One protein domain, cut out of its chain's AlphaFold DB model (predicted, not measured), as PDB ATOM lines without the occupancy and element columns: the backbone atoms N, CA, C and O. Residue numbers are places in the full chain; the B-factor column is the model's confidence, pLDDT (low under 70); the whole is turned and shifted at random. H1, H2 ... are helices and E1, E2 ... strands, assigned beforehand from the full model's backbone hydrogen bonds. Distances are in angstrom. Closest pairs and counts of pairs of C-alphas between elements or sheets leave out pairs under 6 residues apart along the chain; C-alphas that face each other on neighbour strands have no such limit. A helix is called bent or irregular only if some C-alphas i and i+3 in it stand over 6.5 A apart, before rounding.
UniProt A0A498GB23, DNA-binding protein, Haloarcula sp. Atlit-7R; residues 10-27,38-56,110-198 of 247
ATOM      1  N   ARG A  10     260.644 287.751 314.037       95.06
ATOM      2  CA  ARG A  10     260.541 287.860 315.500       95.06
ATOM      3  C   ARG A  10     259.072 287.914 315.897       95.06
ATOM      4  O   ARG A  10     258.325 288.742 315.366       95.06
ATOM      5  N   VAL A  11     258.674 286.999 316.771       94.69
ATOM      6  CA  VAL A  11     257.272 286.732 317.104       94.69
ATOM      7  C   VAL A  11     257.174 286.455 318.602       94.69
ATOM      8  O   VAL A  11     258.038 285.793 319.177       94.69
ATOM      9  N   LEU A  12     256.111 286.948 319.235       91.44
ATOM     10  CA  LEU A  12     255.772 286.600 320.615       91.44
ATOM     11  C   LEU A  12     254.821 285.394 320.667       91.44
ATOM     12  O   LEU A  12     254.066 285.118 319.733       91.44
ATOM     13  N   ALA A  13     254.816 284.682 321.795       94.12
ATOM     14  CA  ALA A  13     253.925 283.544 322.046       94.12
ATOM     15  C   ALA A  13     252.441 283.792 321.683       94.12
ATOM     16  O   ALA A  13     251.876 282.948 320.974       94.12
ATOM     17  N   PRO A  14     251.795 284.910 322.080       92.81
ATOM     18  CA  PRO A  14     250.406 285.193 321.707       92.81
ATOM     19  C   PRO A  14     250.188 285.314 320.194       92.81
ATOM     20  O   PRO A  14     249.178 284.836 319.680       92.81
ATOM     21  N   GLU A  15     251.133 285.897 319.455       95.31
ATOM     22  CA  GLU A  15     251.019 286.039 318.001       95.31
ATOM     23  C   GLU A  15     251.124 284.675 317.301       95.31
ATOM     24  O   GLU A  15     250.304 284.354 316.437       95.31
ATOM     25  N   LEU A  16     252.087 283.842 317.717       96.19
ATOM     26  CA  LEU A  16     252.274 282.498 317.162       96.19
ATOM     27  C   LEU A  16     251.061 281.598 317.430       96.19
ATOM     28  O   LEU A  16     250.596 280.901 316.531       96.19
ATOM     29  N   THR A  17     250.571 281.590 318.670       94.25
ATOM     30  CA  THR A  17     249.494 280.684 319.103       94.25
ATOM     31  C   THR A  17     248.108 281.116 318.628       94.25
ATOM     32  O   THR A  17     247.225 280.271 318.508       94.25
ATOM     33  N   SER A  18     247.922 282.395 318.288       94.44
ATOM     34  CA  SER A  18     246.694 282.893 317.653       94.44
ATOM     35  C   SER A  18     246.598 282.532 316.165       94.44
ATOM     36  O   SER A  18     245.502 282.516 315.589       94.44
ATOM     37  N   ALA A  19     247.736 282.244 315.529       95.75
ATOM     38  CA  ALA A  19     247.794 281.863 314.130       95.75
ATOM     39  C   ALA A  19     247.253 280.441 313.898       95.75
ATOM     40  O   ALA A  19     247.312 279.579 314.765       95.75
ATOM     41  N   HIS A  20     246.724 280.180 312.702       94.62
ATOM     42  CA  HIS A  20     246.177 278.859 312.348       94.62
ATOM     43  C   HIS A  20     246.141 278.583 310.838       94.62
ATOM     44  O   HIS A  20     245.985 277.434 310.427       94.62
ATOM     45  N   LEU A  21     246.300 279.612 309.998       95.81
ATOM     46  CA  LEU A  21     246.332 279.475 308.547       95.81
ATOM     47  C   LEU A  21     247.771 279.273 308.054       95.81
ATOM     48  O   LEU A  21     248.631 280.122 308.277       95.81
ATOM     49  N   GLN A  22     248.007 278.168 307.347       94.75
ATOM     50  CA  GLN A  22     249.229 277.922 306.581       94.75
ATOM     51  C   GLN A  22     248.940 278.022 305.084       94.75
ATOM     52  O   GLN A  22     247.931 277.490 304.618       94.75
ATOM     53  N   VAL A  23     249.820 278.691 304.341       93.00
ATOM     54  CA  VAL A  23     249.721 278.846 302.885       93.00
ATOM     55  C   VAL A  23     251.036 278.476 302.212       93.00
ATOM     56  O   VAL A  23     252.117 278.801 302.701       93.00
ATOM     57  N   GLU A  24     250.943 277.801 301.072       89.06
ATOM     58  CA  GLU A  24     252.099 277.542 300.219       89.06
ATOM     59  C   GLU A  24     252.453 278.814 299.439       89.06
ATOM     60  O   GLU A  24     251.583 279.514 298.913       89.06
ATOM     61  N   GLY A  25     253.740 279.132 299.412       79.44
ATOM     62  CA  GLY A  25     254.312 280.180 298.591       79.44
ATOM     63  C   GLY A  25     254.361 279.785 297.126       79.44
ATOM     64  O   GLY A  25     254.121 278.639 296.748       79.44
ATOM     65  N   GLU A  26     254.697 280.759 296.296       70.31
ATOM     66  CA  GLU A  26     254.974 280.510 294.889       70.31
ATOM     67  C   GLU A  26     256.386 279.924 294.758       70.31
ATOM     68  O   GLU A  26     257.288 280.268 295.525       70.31
ATOM     69  N   VAL A  27     256.550 278.971 293.840       58.72
ATOM     70  CA  VAL A  27     257.870 278.470 293.449       58.72
ATOM     71  C   VAL A  27     258.403 279.464 292.429       58.72
ATOM     72  O   VAL A  27     257.707 279.752 291.456       58.72
ATOM     73  N   PRO A  38     257.298 274.145 297.409       76.75
ATOM     74  CA  PRO A  38     257.074 275.546 297.731       76.75
ATOM     75  C   PRO A  38     257.276 275.812 299.232       76.75
ATOM     76  O   PRO A  38     256.944 274.963 300.073       76.75
ATOM     77  N   PRO A  39     257.820 276.984 299.609       84.19
ATOM     78  CA  PRO A  39     257.922 277.367 301.011       84.19
ATOM     79  C   PRO A  39     256.526 277.463 301.629       84.19
ATOM     80  O   PRO A  39     255.610 277.998 301.024       84.19
ATOM     81  N   ASN A  40     256.349 276.959 302.847       90.31
ATOM     82  CA  ASN A  40     255.079 277.057 303.566       90.31
ATOM     83  C   ASN A  40     255.161 278.183 304.605       90.31
ATOM     84  O   ASN A  40     256.140 278.259 305.354       90.31
ATOM     85  N   PHE A  41     254.161 279.056 304.632       93.69
ATOM     86  CA  PHE A  41     254.090 280.228 305.492       93.69
ATOM     87  C   PHE A  41     252.938 280.106 306.470       93.69
ATOM     88  O   PHE A  41     251.795 279.894 306.072       93.69
ATOM     89  N   LEU A  42     253.222 280.340 307.747       96.69
ATOM     90  CA  LEU A  42     252.184 280.642 308.719       96.69
ATOM     91  C   LEU A  42     251.759 282.104 308.557       96.69
ATOM     92  O   LEU A  42     252.601 282.997 308.636       96.69
ATOM     93  N   VAL A  43     250.468 282.345 308.350       96.75
ATOM     94  CA  VAL A  43     249.903 283.698 308.279       96.75
ATOM     95  C   VAL A  43     249.689 284.216 309.700       96.75
ATOM     96  O   VAL A  43     248.784 283.755 310.407       96.75
ATOM     97  N   LEU A  44     250.527 285.161 310.124       96.69
ATOM     98  CA  LEU A  44     250.468 285.756 311.457       96.69
ATOM     99  C   LEU A  44     249.367 286.831 311.545       96.69
ATOM    100  O   LEU A  44     249.105 287.522 310.559       96.69
ATOM    101  N   PRO A  45     248.751 287.031 312.727       96.69
ATOM    102  CA  PRO A  45     247.766 288.095 312.953       96.69
ATOM    103  C   PRO A  45     248.257 289.509 312.622       96.69
ATOM    104  O   PRO A  45     247.447 290.372 312.287       96.69
ATOM    105  N   SER A  46     249.569 289.741 312.688       94.12
ATOM    106  CA  SER A  46     250.203 291.024 312.372       94.12
ATOM    107  C   SER A  46     250.298 291.346 310.881       94.12
ATOM    108  O   SER A  46     250.783 292.420 310.543       94.12
ATOM    109  N   GLY A  47     249.844 290.454 309.993       93.38
ATOM    110  CA  GLY A  47     249.774 290.748 308.559       93.38
ATOM    111  C   GLY A  47     250.880 290.157 307.702       93.38
ATOM    112  O   GLY A  47     250.933 290.426 306.508       93.38
ATOM    113  N   VAL A  48     251.763 289.338 308.276       93.25
ATOM    114  CA  VAL A  48     252.913 288.777 307.554       93.25
ATOM    115  C   VAL A  48     252.880 287.255 307.488       93.25
ATOM    116  O   VAL A  48     252.385 286.572 308.387       93.25
ATOM    117  N   GLY A  49     253.470 286.711 306.427       93.62
ATOM    118  CA  GLY A  49     253.782 285.293 306.312       93.62
ATOM    119  C   GLY A  49     255.126 284.965 306.955       93.62
ATOM    120  O   GLY A  49     256.145 285.583 306.640       93.62
ATOM    121  N   ALA A  50     255.155 283.949 307.814       93.94
ATOM    122  CA  ALA A  50     256.377 283.455 308.438       93.94
ATOM    123  C   ALA A  50     256.679 282.013 308.007       93.94
ATOM    124  O   ALA A  50     255.997 281.071 308.417       93.94
ATOM    125  N   ASN A  51     257.735 281.826 307.208       93.19
ATOM    126  CA  ASN A  51     258.304 280.498 306.945       93.19
ATOM    127  C   ASN A  51     259.148 279.996 308.129       93.19
ATOM    128  O   ASN A  51     259.212 278.799 308.410       93.19
ATOM    129  N   ARG A  52     259.785 280.935 308.830       94.69
ATOM    130  CA  ARG A  52     260.646 280.706 309.984       94.69
ATOM    131  C   ARG A  52     260.386 281.813 310.999       94.69
ATOM    132  O   ARG A  52     260.186 282.966 310.617       94.69
ATOM    133  N   VAL A  53     260.381 281.459 312.275       95.94
ATOM    134  CA  VAL A  53     260.218 282.410 313.377       95.94
ATOM    135  C   VAL A  53     261.380 282.300 314.347       95.94
ATOM    136  O   VAL A  53     261.959 281.222 314.499       95.94
ATOM    137  N   LEU A  54     261.700 283.420 314.983       96.88
ATOM    138  CA  LEU A  54     262.542 283.507 316.163       96.88
ATOM    139  C   LEU A  54     261.620 283.801 317.347       96.88
ATOM    140  O   LEU A  54     260.918 284.813 317.355       96.88
ATOM    141  N   MET A  55     261.619 282.887 318.308       95.88
ATOM    142  CA  MET A  55     260.796 282.931 319.510       95.88
ATOM    143  C   MET A  55     261.712 282.904 320.724       95.88
ATOM    144  O   MET A  55     262.660 282.118 320.763       95.88
ATOM    145  N   VAL A  56     261.409 283.723 321.722       95.62
ATOM    146  CA  VAL A  56     262.182 283.807 322.962       95.62
ATOM    147  C   VAL A  56     261.263 283.518 324.141       95.62
ATOM    148  O   VAL A  56     260.097 283.911 324.146       95.62
ATOM    149  N   VAL A 110     264.652 280.220 320.276       96.62
ATOM    150  CA  VAL A 110     264.268 279.125 319.383       96.62
ATOM    151  C   VAL A 110     264.026 279.679 317.992       96.62
ATOM    152  O   VAL A 110     263.117 280.480 317.778       96.62
ATOM    153  N   ILE A 111     264.805 279.192 317.030       96.31
ATOM    154  CA  ILE A 111     264.562 279.431 315.611       96.31
ATOM    155  C   ILE A 111     263.960 278.163 315.034       96.31
ATOM    156  O   ILE A 111     264.540 277.076 315.123       96.31
ATOM    157  N   GLY A 112     262.786 278.288 314.431       93.25
ATOM    158  CA  GLY A 112     262.064 277.123 313.951       93.25
ATOM    159  C   GLY A 112     261.045 277.434 312.878       93.25
ATOM    160  O   GLY A 112     260.656 278.579 312.647       93.25
ATOM    161  N   LYS A 113     260.605 276.365 312.221       93.81
ATOM    162  CA  LYS A 113     259.506 276.412 311.264       93.81
ATOM    163  C   LYS A 113     258.193 276.192 312.004       93.81
ATOM    164  O   LYS A 113     258.054 275.147 312.653       93.81
ATOM    165  N   PRO A 114     257.231 277.123 311.916       95.56
ATOM    166  CA  PRO A 114     255.921 276.901 312.491       95.56
ATOM    167  C   PRO A 114     255.218 275.719 311.825       95.56
ATOM    168  O   PRO A 114     255.286 275.519 310.611       95.56
ATOM    169  N   LYS A 115     254.512 274.930 312.625       91.19
ATOM    170  CA  LYS A 115     253.754 273.772 312.175       91.19
ATOM    171  C   LYS A 115     252.396 273.751 312.851       91.19
ATOM    172  O   LYS A 115     252.317 273.689 314.078       91.19
ATOM    173  N   THR A 116     251.350 273.782 312.037       92.25
ATOM    174  CA  THR A 116     249.986 273.570 312.498       92.25
ATOM    175  C   THR A 116     249.716 272.077 312.662       92.25
ATOM    176  O   THR A 116     250.218 271.235 311.909       92.25
ATOM    177  N   TYR A 117     248.929 271.738 313.671       88.00
ATOM    178  CA  TYR A 117     248.361 270.410 313.849       88.00
ATOM    179  C   TYR A 117     246.961 270.547 314.439       88.00
ATOM    180  O   TYR A 117     246.663 271.508 315.141       88.00
ATOM    181  N   GLU A 118     246.097 269.588 314.133       88.88
ATOM    182  CA  GLU A 118     244.726 269.577 314.628       88.88
ATOM    183  C   GLU A 118     244.605 268.599 315.798       88.88
ATOM    184  O   GLU A 118     245.063 267.454 315.719       88.88
ATOM    185  N   GLN A 119     243.973 269.043 316.878       85.38
ATOM    186  CA  GLN A 119     243.639 268.223 318.032       85.38
ATOM    187  C   GLN A 119     242.223 268.570 318.495       85.38
ATOM    188  O   GLN A 119     241.911 269.726 318.740       85.38
ATOM    189  N   GLU A 120     241.355 267.560 318.600       89.62
ATOM    190  CA  GLU A 120     239.953 267.718 319.035       89.62
ATOM    191  C   GLU A 120     239.143 268.761 318.230       89.62
ATOM    192  O   GLU A 120     238.168 269.322 318.724       89.62
ATOM    193  N   GLY A 121     239.502 268.975 316.958       88.94
ATOM    194  CA  GLY A 121     238.858 269.954 316.075       88.94
ATOM    195  C   GLY A 121     239.362 271.391 316.249       88.94
ATOM    196  O   GLY A 121     238.828 272.298 315.613       88.94
ATOM    197  N   GLU A 122     240.380 271.602 317.082       87.50
ATOM    198  CA  GLU A 122     241.087 272.870 317.244       87.50
ATOM    199  C   GLU A 122     242.469 272.794 316.581       87.50
ATOM    200  O   GLU A 122     243.152 271.767 316.631       87.50
ATOM    201  N   VAL A 123     242.872 273.880 315.916       90.44
ATOM    202  CA  VAL A 123     244.181 273.990 315.267       90.44
ATOM    203  C   VAL A 123     245.147 274.659 316.229       90.44
ATOM    204  O   VAL A 123     244.923 275.789 316.652       90.44
ATOM    205  N   PHE A 124     246.246 273.977 316.518       91.25
ATOM    206  CA  PHE A 124     247.343 274.488 317.326       91.25
ATOM    207  C   PHE A 124     248.570 274.731 316.458       91.25
ATOM    208  O   PHE A 124     248.787 274.045 315.457       91.25
ATOM    209  N   VAL A 125     249.406 275.676 316.881       94.19
ATOM    210  CA  VAL A 125     250.709 275.945 316.270       94.19
ATOM    211  C   VAL A 125     251.813 275.533 317.231       94.19
ATOM    212  O   VAL A 125     251.780 275.821 318.425       94.19
ATOM    213  N   SER A 126     252.823 274.872 316.684       94.12
ATOM    214  CA  SER A 126     254.073 274.561 317.372       94.12
ATOM    215  C   SER A 126     255.268 274.872 316.485       94.12
ATOM    216  O   SER A 126     255.107 275.188 315.307       94.12
ATOM    217  N   LEU A 127     256.473 274.758 317.033       94.62
ATOM    218  CA  LEU A 127     257.708 274.923 316.281       94.62
ATOM    219  C   LEU A 127     258.384 273.581 316.051       94.62
ATOM    220  O   LEU A 127     258.597 272.807 316.983       94.62
ATOM    221  N   ASN A 128     258.799 273.344 314.811       93.69
ATOM    222  CA  ASN A 128     259.864 272.397 314.534       93.69
ATOM    223  C   ASN A 128     261.192 273.167 314.604       93.69
ATOM    224  O   ASN A 128     261.448 273.982 313.707       93.69
ATOM    225  N   PRO A 129     262.003 272.979 315.658       94.62
ATOM    226  CA  PRO A 129     263.193 273.779 315.850       94.62
ATOM    227  C   PRO A 129     264.251 273.383 314.830       94.62
ATOM    228  O   PRO A 129     264.497 272.202 314.569       94.62
ATOM    229  N   GLU A 130     264.910 274.394 314.297       91.94
ATOM    230  CA  GLU A 130     266.139 274.245 313.530       91.94
ATOM    231  C   GLU A 130     267.356 274.579 314.383       91.94
ATOM    232  O   GLU A 130     268.396 273.931 314.238       91.94
ATOM    233  N   THR A 131     267.173 275.503 315.327       92.88
ATOM    234  CA  THR A 131     268.176 275.901 316.304       92.88
ATOM    235  C   THR A 131     267.503 276.219 317.638       92.88
ATOM    236  O   THR A 131     266.421 276.805 317.676       92.88
ATOM    237  N   VAL A 132     268.146 275.818 318.732       94.19
ATOM    238  CA  VAL A 132     267.791 276.209 320.101       94.19
ATOM    239  C   VAL A 132     269.076 276.658 320.773       94.19
ATOM    240  O   VAL A 132     270.077 275.944 320.691       94.19
ATOM    241  N   HIS A 133     269.032 277.812 321.423       93.88
ATOM    242  CA  HIS A 133     270.132 278.352 322.208       93.88
ATOM    243  C   HIS A 133     269.638 278.684 323.604       93.88
ATOM    244  O   HIS A 133     268.586 279.298 323.746       93.88
ATOM    245  N   GLU A 134     270.400 278.277 324.614       95.56
ATOM    246  CA  GLU A 134     270.299 278.881 325.939       95.56
ATOM    247  C   GLU A 134     270.940 280.268 325.873       95.56
ATOM    248  O   GLU A 134     272.015 280.414 325.285       95.56
ATOM    249  N   ILE A 135     270.258 281.270 326.418       95.44
ATOM    250  CA  ILE A 135     270.660 282.678 326.353       95.44
ATOM    251  C   ILE A 135     270.728 283.279 327.757       95.44
ATOM    252  O   ILE A 135     270.119 282.771 328.706       95.44
ATOM    253  N   SER A 136     271.487 284.360 327.889       92.94
ATOM    254  CA  SER A 136     271.587 285.137 329.121       92.94
ATOM    255  C   SER A 136     270.302 285.923 329.421       92.94
ATOM    256  O   SER A 136     269.352 285.952 328.642       92.94
ATOM    257  N   GLU A 137     270.251 286.526 330.607       89.25
ATOM    258  CA  GLU A 137     269.147 287.401 331.012       89.25
ATOM    259  C   GLU A 137     269.086 288.683 330.178       89.25
ATOM    260  O   GLU A 137     268.013 289.032 329.708       89.25
ATOM    261  N   GLU A 138     270.237 289.303 329.918       88.75
ATOM    262  CA  GLU A 138     270.354 290.506 329.087       88.75
ATOM    263  C   GLU A 138     269.888 290.242 327.647       88.75
ATOM    264  O   GLU A 138     268.994 290.921 327.154       88.75
ATOM    265  N   GLU A 139     270.385 289.171 327.012       91.75
ATOM    266  CA  GLU A 139     269.938 288.774 325.665       91.75
ATOM    267  C   GLU A 139     268.435 288.470 325.622       91.75
ATOM    268  O   GLU A 139     267.761 288.756 324.636       91.75
ATOM    269  N   TYR A 140     267.894 287.864 326.679       89.94
ATOM    270  CA  TYR A 140     266.470 287.565 326.756       89.94
ATOM    271  C   TYR A 140     265.625 288.838 326.791       89.94
ATOM    272  O   TYR A 140     264.655 288.926 326.035       89.94
ATOM    273  N   ASP A 141     265.988 289.802 327.637       88.44
ATOM    274  CA  ASP A 141     265.253 291.059 327.778       88.44
ATOM    275  C   ASP A 141     265.290 291.860 326.466       88.44
ATOM    276  O   ASP A 141     264.235 292.256 325.962       88.44
ATOM    277  N   ASP A 142     266.467 291.985 325.844       90.31
ATOM    278  CA  ASP A 142     266.632 292.667 324.555       90.31
ATOM    279  C   ASP A 142     265.790 292.007 323.454       90.31
ATOM    280  O   ASP A 142     265.002 292.663 322.768       90.31
ATOM    281  N   MET A 143     265.887 290.684 323.299       93.12
ATOM    282  CA  MET A 143     265.177 289.983 322.226       93.12
ATOM    283  C   MET A 143     263.655 289.960 322.431       93.12
ATOM    284  O   MET A 143     262.904 289.889 321.451       93.12
ATOM    285  N   VAL A 144     263.182 290.005 323.680       90.81
ATOM    286  CA  VAL A 144     261.755 290.151 324.004       90.81
ATOM    287  C   VAL A 144     261.243 291.518 323.552       90.81
ATOM    288  O   VAL A 144     260.193 291.575 322.903       90.81
ATOM    289  N   VAL A 145     261.983 292.591 323.849       90.62
ATOM    290  CA  VAL A 145     261.650 293.949 323.389       90.62
ATOM    291  C   VAL A 145     261.637 293.993 321.869       90.62
ATOM    292  O   VAL A 145     260.617 294.360 321.289       90.62
ATOM    293  N   GLU A 146     262.695 293.508 321.214       92.62
ATOM    294  CA  GLU A 146     262.776 293.476 319.749       92.62
ATOM    295  C   GLU A 146     261.597 292.720 319.113       92.62
ATOM    296  O   GLU A 146     261.088 293.112 318.061       92.62
ATOM    297  N   ALA A 147     261.153 291.611 319.717       92.56
ATOM    298  CA  ALA A 147     260.016 290.845 319.211       92.56
ATOM    299  C   ALA A 147     258.687 291.591 319.380       92.56
ATOM    300  O   ALA A 147     257.847 291.558 318.472       92.56
ATOM    301  N   ALA A 148     258.498 292.269 320.511       90.25
ATOM    302  CA  ALA A 148     257.318 293.079 320.768       90.25
ATOM    303  C   ALA A 148     257.265 294.299 319.831       90.25
ATOM    304  O   ALA A 148     256.253 294.496 319.151       90.25
ATOM    305  N   GLU A 149     258.365 295.049 319.709       92.38
ATOM    306  CA  GLU A 149     258.496 296.196 318.802       92.38
ATOM    307  C   GLU A 149     258.245 295.789 317.352       92.38
ATOM    308  O   GLU A 149     257.397 296.383 316.687       92.38
ATOM    309  N   ALA A 150     258.886 294.714 316.882       92.75
ATOM    310  CA  ALA A 150     258.694 294.229 315.518       92.75
ATOM    311  C   ALA A 150     257.239 293.818 315.247       92.75
ATOM    312  O   ALA A 150     256.777 293.896 314.107       92.75
ATOM    313  N   THR A 151     256.507 293.338 316.256       91.69
ATOM    314  CA  THR A 151     255.090 292.971 316.109       91.69
ATOM    315  C   THR A 151     254.198 294.207 316.054       91.69
ATOM    316  O   THR A 151     253.338 294.303 315.177       91.69
ATOM    317  N   VAL A 152     254.430 295.182 316.936       92.56
ATOM    318  CA  VAL A 152     253.726 296.475 316.940       92.56
ATOM    319  C   VAL A 152     253.977 297.241 315.641       92.56
ATOM    320  O   VAL A 152     253.036 297.778 315.053       92.56
ATOM    321  N   GLU A 153     255.213 297.246 315.144       92.06
ATOM    322  CA  GLU A 153     255.579 297.876 313.874       92.06
ATOM    323  C   GLU A 153     254.773 297.285 312.715       92.06
ATOM    324  O   GLU A 153     254.234 298.038 311.906       92.06
ATOM    325  N   ARG A 154     254.593 295.958 312.672       92.38
ATOM    326  CA  ARG A 154     253.746 295.312 311.659       92.38
ATOM    327  C   ARG A 154     252.283 295.759 311.764       92.38
ATOM    328  O   ARG A 154     251.666 296.087 310.760       92.38
ATOM    329  N   PHE A 155     251.713 295.864 312.959       90.31
ATOM    330  CA  PHE A 155     250.331 296.349 313.081       90.31
ATOM    331  C   PHE A 155     250.139 297.825 312.702       90.31
ATOM    332  O   PHE A 155     249.026 298.223 312.359       90.31
ATOM    333  N   THR A 156     251.189 298.641 312.801       89.75
ATOM    334  CA  THR A 156     251.095 300.107 312.675       89.75
ATOM    335  C   THR A 156     251.651 300.657 311.366       89.75
ATOM    336  O   THR A 156     251.297 301.776 310.985       89.75
ATOM    337  N   SER A 157     252.486 299.888 310.671       86.44
ATOM    338  CA  SER A 157     253.104 300.269 309.403       86.44
ATOM    339  C   SER A 157     252.330 299.723 308.210       86.44
ATOM    340  O   SER A 157     251.635 298.708 308.297       86.44
ATOM    341  N   ASP A 158     252.486 300.382 307.063       81.19
ATOM    342  CA  ASP A 158     251.977 299.857 305.801       81.19
ATOM    343  C   ASP A 158     252.695 298.539 305.469       81.19
ATOM    344  O   ASP A 158     253.923 298.483 305.391       81.19
ATOM    345  N   GLN A 159     251.921 297.469 305.278       77.44
ATOM    346  CA  GLN A 159     252.458 296.146 304.974       77.44
ATOM    347  C   GLN A 159     253.048 296.104 303.564       77.44
ATOM    348  O   GLN A 159     252.355 296.388 302.585       77.44
ATOM    349  N   GLU A 160     254.316 295.698 303.451       71.19
ATOM    350  CA  GLU A 160     254.975 295.515 302.150       71.19
ATOM    351  C   GLU A 160     254.320 294.387 301.340       71.19
ATOM    352  O   GLU A 160     254.171 294.498 300.123       71.19
ATOM    353  N   ASP A 161     253.888 293.319 302.019       80.00
ATOM    354  CA  ASP A 161     253.212 292.182 301.400       80.00
ATOM    355  C   ASP A 161     251.702 292.223 301.660       80.00
ATOM    356  O   ASP A 161     251.162 291.614 302.589       80.00
ATOM    357  N   GLN A 162     251.003 292.950 300.790       88.12
ATOM    358  CA  GLN A 162     249.552 293.115 300.864       88.12
ATOM    359  C   GLN A 162     248.790 291.777 300.803       88.12
ATOM    360  O   GLN A 162     247.697 291.675 301.358       88.12
ATOM    361  N   LYS A 163     249.368 290.731 300.191       90.62
ATOM    362  CA  LYS A 163     248.747 289.399 300.115       90.62
ATOM    363  C   LYS A 163     248.628 288.780 301.506       90.62
ATOM    364  O   LYS A 163     247.574 288.237 301.837       90.62
ATOM    365  N   PHE A 164     249.677 288.855 302.327       92.50
ATOM    366  CA  PHE A 164     249.619 288.314 303.688       92.50
ATOM    367  C   PHE A 164     248.725 289.139 304.612       92.50
ATOM    368  O   PHE A 164     248.033 288.537 305.431       92.50
ATOM    369  N   GLU A 165     248.653 290.461 304.442       93.31
ATOM    370  CA  GLU A 165     247.735 291.296 305.228       93.31
ATOM    371  C   GLU A 165     246.269 290.955 304.929       93.31
ATOM    372  O   GLU A 165     245.474 290.768 305.851       93.31
ATOM    373  N   GLU A 166     245.905 290.786 303.655       93.75
ATOM    374  CA  GLU A 166     244.554 290.359 303.265       93.75
ATOM    375  C   GLU A 166     244.213 288.967 303.818       93.75
ATOM    376  O   GLU A 166     243.112 288.741 304.336       93.75
ATOM    377  N   LEU A 167     245.166 288.030 303.760       95.56
ATOM    378  CA  LEU A 167     245.002 286.702 304.352       95.56
ATOM    379  C   LEU A 167     244.857 286.778 305.874       95.56
ATOM    380  O   LEU A 167     244.016 286.074 306.431       95.56
ATOM    381  N   ALA A 168     245.632 287.630 306.547       94.56
ATOM    382  CA  ALA A 168     245.570 287.809 307.992       94.56
ATOM    383  C   ALA A 168     244.224 288.399 308.426       94.56
ATOM    384  O   ALA A 168     243.614 287.872 309.354       94.56
ATOM    385  N   GLN A 169     243.717 289.416 307.724       93.94
ATOM    386  CA  GLN A 169     242.388 290.001 307.957       93.94
ATOM    387  C   GLN A 169     241.253 288.997 307.731       93.94
ATOM    388  O   GLN A 169     240.230 289.040 308.411       93.94
ATOM    389  N   SER A 170     241.413 288.085 306.767       96.19
ATOM    390  CA  SER A 170     240.415 287.046 306.510       96.19
ATOM    391  C   SER A 170     240.486 285.888 307.506       96.19
ATOM    392  O   SER A 170     239.454 285.274 307.783       96.19
ATOM    393  N   ALA A 171     241.682 285.526 307.970       94.88
ATOM    394  CA  ALA A 171     241.894 284.384 308.853       94.88
ATOM    395  C   ALA A 171     241.635 284.740 310.322       94.88
ATOM    396  O   ALA A 171     241.065 283.942 311.064       94.88
ATOM    397  N   HIS A 172     242.019 285.945 310.743       95.12
ATOM    398  CA  HIS A 172     242.002 286.372 312.139       95.12
ATOM    399  C   HIS A 172     240.957 287.461 312.350       95.12
ATOM    400  O   HIS A 172     240.908 288.438 311.611       95.12
ATOM    401  N   THR A 173     240.121 287.309 313.378       95.56
ATOM    402  CA  THR A 173     239.137 288.340 313.726       95.56
ATOM    403  C   THR A 173     239.834 289.606 314.217       95.56
ATOM    404  O   THR A 173     240.883 289.523 314.855       95.56
ATOM    405  N   ASP A 174     239.213 290.769 314.004       93.69
ATOM    406  CA  ASP A 174     239.726 292.048 314.520       93.69
ATOM    407  C   ASP A 174     239.972 292.001 316.036       93.69
ATOM    408  O   ASP A 174     240.964 292.533 316.518       93.69
ATOM    409  N   GLU A 175     239.109 291.301 316.781       94.38
ATOM    410  CA  GLU A 175     239.266 291.077 318.223       94.38
ATOM    411  C   GLU A 175     240.561 290.323 318.558       94.38
ATOM    412  O   GLU A 175     241.309 290.766 319.422       94.38
ATOM    413  N   LYS A 176     240.874 289.231 317.844       91.25
ATOM    414  CA  LYS A 176     242.123 288.477 318.050       91.25
ATOM    415  C   LYS A 176     243.351 289.289 317.655       91.25
ATOM    416  O   LYS A 176     244.376 289.220 318.322       91.25
ATOM    417  N   ARG A 177     243.264 290.042 316.556       94.25
ATOM    418  CA  ARG A 177     244.356 290.919 316.112       94.25
ATOM    419  C   ARG A 177     244.641 292.001 317.154       94.25
ATOM    420  O   ARG A 177     245.802 292.219 317.483       94.25
ATOM    421  N   LEU A 178     243.591 292.618 317.699       94.19
ATOM    422  CA  LEU A 178     243.706 293.607 318.766       94.19
ATOM    423  C   LEU A 178     244.264 292.989 320.052       94.19
ATOM    424  O   LEU A 178     245.152 293.576 320.650       94.19
ATOM    425  N   GLU A 179     243.823 291.788 320.431       93.19
ATOM    426  CA  GLU A 179     244.380 291.079 321.589       93.19
ATOM    427  C   GLU A 179     245.890 290.861 321.438       93.19
ATOM    428  O   GLU A 179     246.646 291.164 322.356       93.19
ATOM    429  N   VAL A 180     246.356 290.393 320.274       94.19
ATOM    430  CA  VAL A 180     247.797 290.229 320.019       94.19
ATOM    431  C   VAL A 180     248.533 291.565 320.127       94.19
ATOM    432  O   VAL A 180     249.591 291.614 320.753       94.19
ATOM    433  N   TYR A 181     247.986 292.635 319.546       94.12
ATOM    434  CA  TYR A 181     248.564 293.975 319.643       94.12
ATOM    435  C   TYR A 181     248.680 294.440 321.102       94.12
ATOM    436  O   TYR A 181     249.773 294.799 321.538       94.12
ATOM    437  N   ASP A 182     247.590 294.354 321.867       93.00
ATOM    438  CA  ASP A 182     247.539 294.763 323.272       93.00
ATOM    439  C   ASP A 182     248.552 293.968 324.109       93.00
ATOM    440  O   ASP A 182     249.294 294.556 324.892       93.00
ATOM    441  N   ARG A 183     248.690 292.653 323.879       91.31
ATOM    442  CA  ARG A 183     249.716 291.837 324.554       91.31
ATOM    443  C   ARG A 183     251.140 292.286 324.253       91.31
ATOM    444  O   ARG A 183     251.986 292.209 325.138       91.31
ATOM    445  N   CYS A 184     251.426 292.712 323.027       89.25
ATOM    446  CA  CYS A 184     252.757 293.211 322.679       89.25
ATOM    447  C   CYS A 184     253.032 294.553 323.364       89.25
ATOM    448  O   CYS A 184     254.128 294.759 323.877       89.25
ATOM    449  N   VAL A 185     252.032 295.436 323.425       91.56
ATOM    450  CA  VAL A 185     252.133 296.706 324.157       91.56
ATOM    451  C   VAL A 185     252.353 296.457 325.649       91.56
ATOM    452  O   VAL A 185     253.257 297.057 326.216       91.56
ATOM    453  N   GLU A 186     251.630 295.514 326.260       88.44
ATOM    454  CA  GLU A 186     251.831 295.123 327.664       88.44
ATOM    455  C   GLU A 186     253.276 294.666 327.939       88.44
ATOM    456  O   GLU A 186     253.834 295.004 328.980       88.44
ATOM    457  N   VAL A 187     253.909 293.927 327.014       86.06
ATOM    458  CA  VAL A 187     255.332 293.546 327.140       86.06
ATOM    459  C   VAL A 187     256.230 294.784 327.137       86.06
ATOM    460  O   VAL A 187     257.097 294.907 328.001       86.06
ATOM    461  N   LEU A 188     256.026 295.706 326.194       87.69
ATOM    462  CA  LEU A 188     256.831 296.929 326.089       87.69
ATOM    463  C   LEU A 188     256.658 297.834 327.314       87.69
ATOM    464  O   LEU A 188     257.637 298.380 327.821       87.69
ATOM    465  N   GLU A 189     255.431 297.961 327.818       85.56
ATOM    466  CA  GLU A 189     255.128 298.708 329.040       85.56
ATOM    467  C   GLU A 189     255.787 298.063 330.262       85.56
ATOM    468  O   GLU A 189     256.440 298.762 331.034       85.56
ATOM    469  N   ALA A 190     255.700 296.737 330.410       81.06
ATOM    470  CA  ALA A 190     256.320 296.021 331.523       81.06
ATOM    471  C   ALA A 190     257.849 296.170 331.534       81.06
ATOM    472  O   ALA A 190     258.439 296.372 332.597       81.06
ATOM    473  N   VAL A 191     258.494 296.113 330.364       75.69
ATOM    474  CA  VAL A 191     259.939 296.356 330.262       75.69
ATOM    475  C   VAL A 191     260.267 297.815 330.578       75.69
ATOM    476  O   VAL A 191     261.200 298.073 331.336       75.69
ATOM    477  N   HIS A 192     259.480 298.773 330.082       75.69
ATOM    478  CA  HIS A 192     259.679 300.191 330.391       75.69
ATOM    479  C   HIS A 192     259.537 300.490 331.894       75.69
ATOM    480  O   HIS A 192     260.355 301.214 332.462       75.69
ATOM    481  N   GLU A 193     258.539 299.907 332.559       73.50
ATOM    482  CA  GLU A 193     258.344 300.027 334.007       73.50
ATOM    483  C   GLU A 193     259.471 299.341 334.795       73.50
ATOM    484  O   GLU A 193     259.947 299.898 335.786       73.50
ATOM    485  N   GLY A 194     259.952 298.181 334.336       59.06
ATOM    486  CA  GLY A 194     261.107 297.489 334.916       59.06
ATOM    487  C   GLY A 194     262.418 298.269 334.766       59.06
ATOM    488  O   GLY A 194     263.214 298.322 335.702       59.06
ATOM    489  N   MET A 195     262.615 298.949 333.632       44.09
ATOM    490  CA  MET A 195     263.737 299.868 333.404       44.09
ATOM    491  C   MET A 195     263.622 301.150 334.241       44.09
ATOM    492  O   MET A 195     264.642 301.699 334.654       44.09
ATOM    493  N   ALA A 196     262.408 301.614 334.544       37.91
ATOM    494  CA  ALA A 196     262.186 302.753 335.436       37.91
ATOM    495  C   ALA A 196     262.504 302.443 336.916       37.91
ATOM    496  O   ALA A 196     262.722 303.374 337.694       37.91
ATOM    497  N   ASP A 197     262.547 301.159 337.293       36.25
ATOM    498  CA  ASP A 197     262.917 300.679 338.635       36.25
ATOM    499  C   ASP A 197     264.391 300.213 338.721       36.25
ATOM    500  O   ASP A 197     264.883 299.866 339.801       36.25
ATOM    501  N   ALA A 198     265.136 300.248 337.606       32.25
ATOM    502  CA  ALA A 198     266.587 300.094 337.620       32.25
ATOM    503  C   ALA A 198     267.211 301.274 338.392       32.25
ATOM    504  O   ALA A 198     266.768 302.418 338.237       32.25
TER     505      ALA A 198
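This is residues 10 to 27, 38 to 56 and 110 to 198 of the 247 residues of the protein "DNA-binding protein" of Haloarcula sp. Atlit-7R (UniProt A0A498GB23). A strongly twisted sheet, E3 E4 E5, with a long bent hairpin E4 E5, forms one side; the long helices H2 and H4 pack on each other on the other side, and short H1 lies between the hairpin and H4. The small sheet E1 E2, with H3 packed on E2, sits toward one end. The 126 printed residues include four named helices and five named strands, in the order H1 E1 E2 E3 E4 E5 H2 H3 H4; both sheets are antiparallel and the class is mixed, helices and strands. The whole is compact, with a radius of gyration of the C-alphas of 15.0 A and spans of 48 by 32 by 31 A.

E3 is residues 53 to 56, E4 110 to 119, 23.4 A long, and E5 122 to 134, 31.1 A. H1 is residues 13 to 18, beginning at C-alpha 13 (253.925, 283.544, 322.046). E1 is residues 22 to 24, E2 40 to 43. H2, residues 137 to 156, is 28.7 A long; H3 is residues 162 to 171; H4, residues 174 to 196, is 32.5 A long and ends at C-alpha 196 (262.186, 302.753, 335.436).

In hairpin E4 and E5, N 115 and O 126 are 2.8 A apart; E4 bends by 69 degrees at residue 113, E5 by 78 at 131. N 53 of E3 and O 112 are 2.9 A apart. H1 is on this sheet at a height of 5.9 A, over none of its strands. Residues 176 to 183 of H4 touch H1, closest C-alphas Glu 15 and Val 180, 5.7 A, at a shallow tilt of 5 degrees, opposite ways. Residues 181 to 191 of H4 touch H2, closest C-alphas Ala 148 and Cys 184, 4.9 A, at a steep tilt of 39 degrees, opposite ways. H2 only grazes the sheet, with residues 139 to 147. In E1 and E2, N 23 and O 41 are 2.9 A apart. The closest C-alphas of E2 and H3, Val 43 and Ala 168, are 6.0 A apart. H3 and H4 meet only through their link. In H1, H2, H3 and H4 every O i to N i+4 pair is within hydrogen-bond range.

The C-alphas farthest apart, Val 27 and Asp 197, are 50.6 A apart. The printed part has two cuts: across the first, C-alpha 27 and C-alpha 38 are 5.2 A apart, and across the second, C-alpha 56 and C-alpha 110 are 6.3 A apart. Of the links printed whole, none is long. Residues 193 to 198 stand free; pLDDT is under 70 at residue 27 and residues 194 to 198.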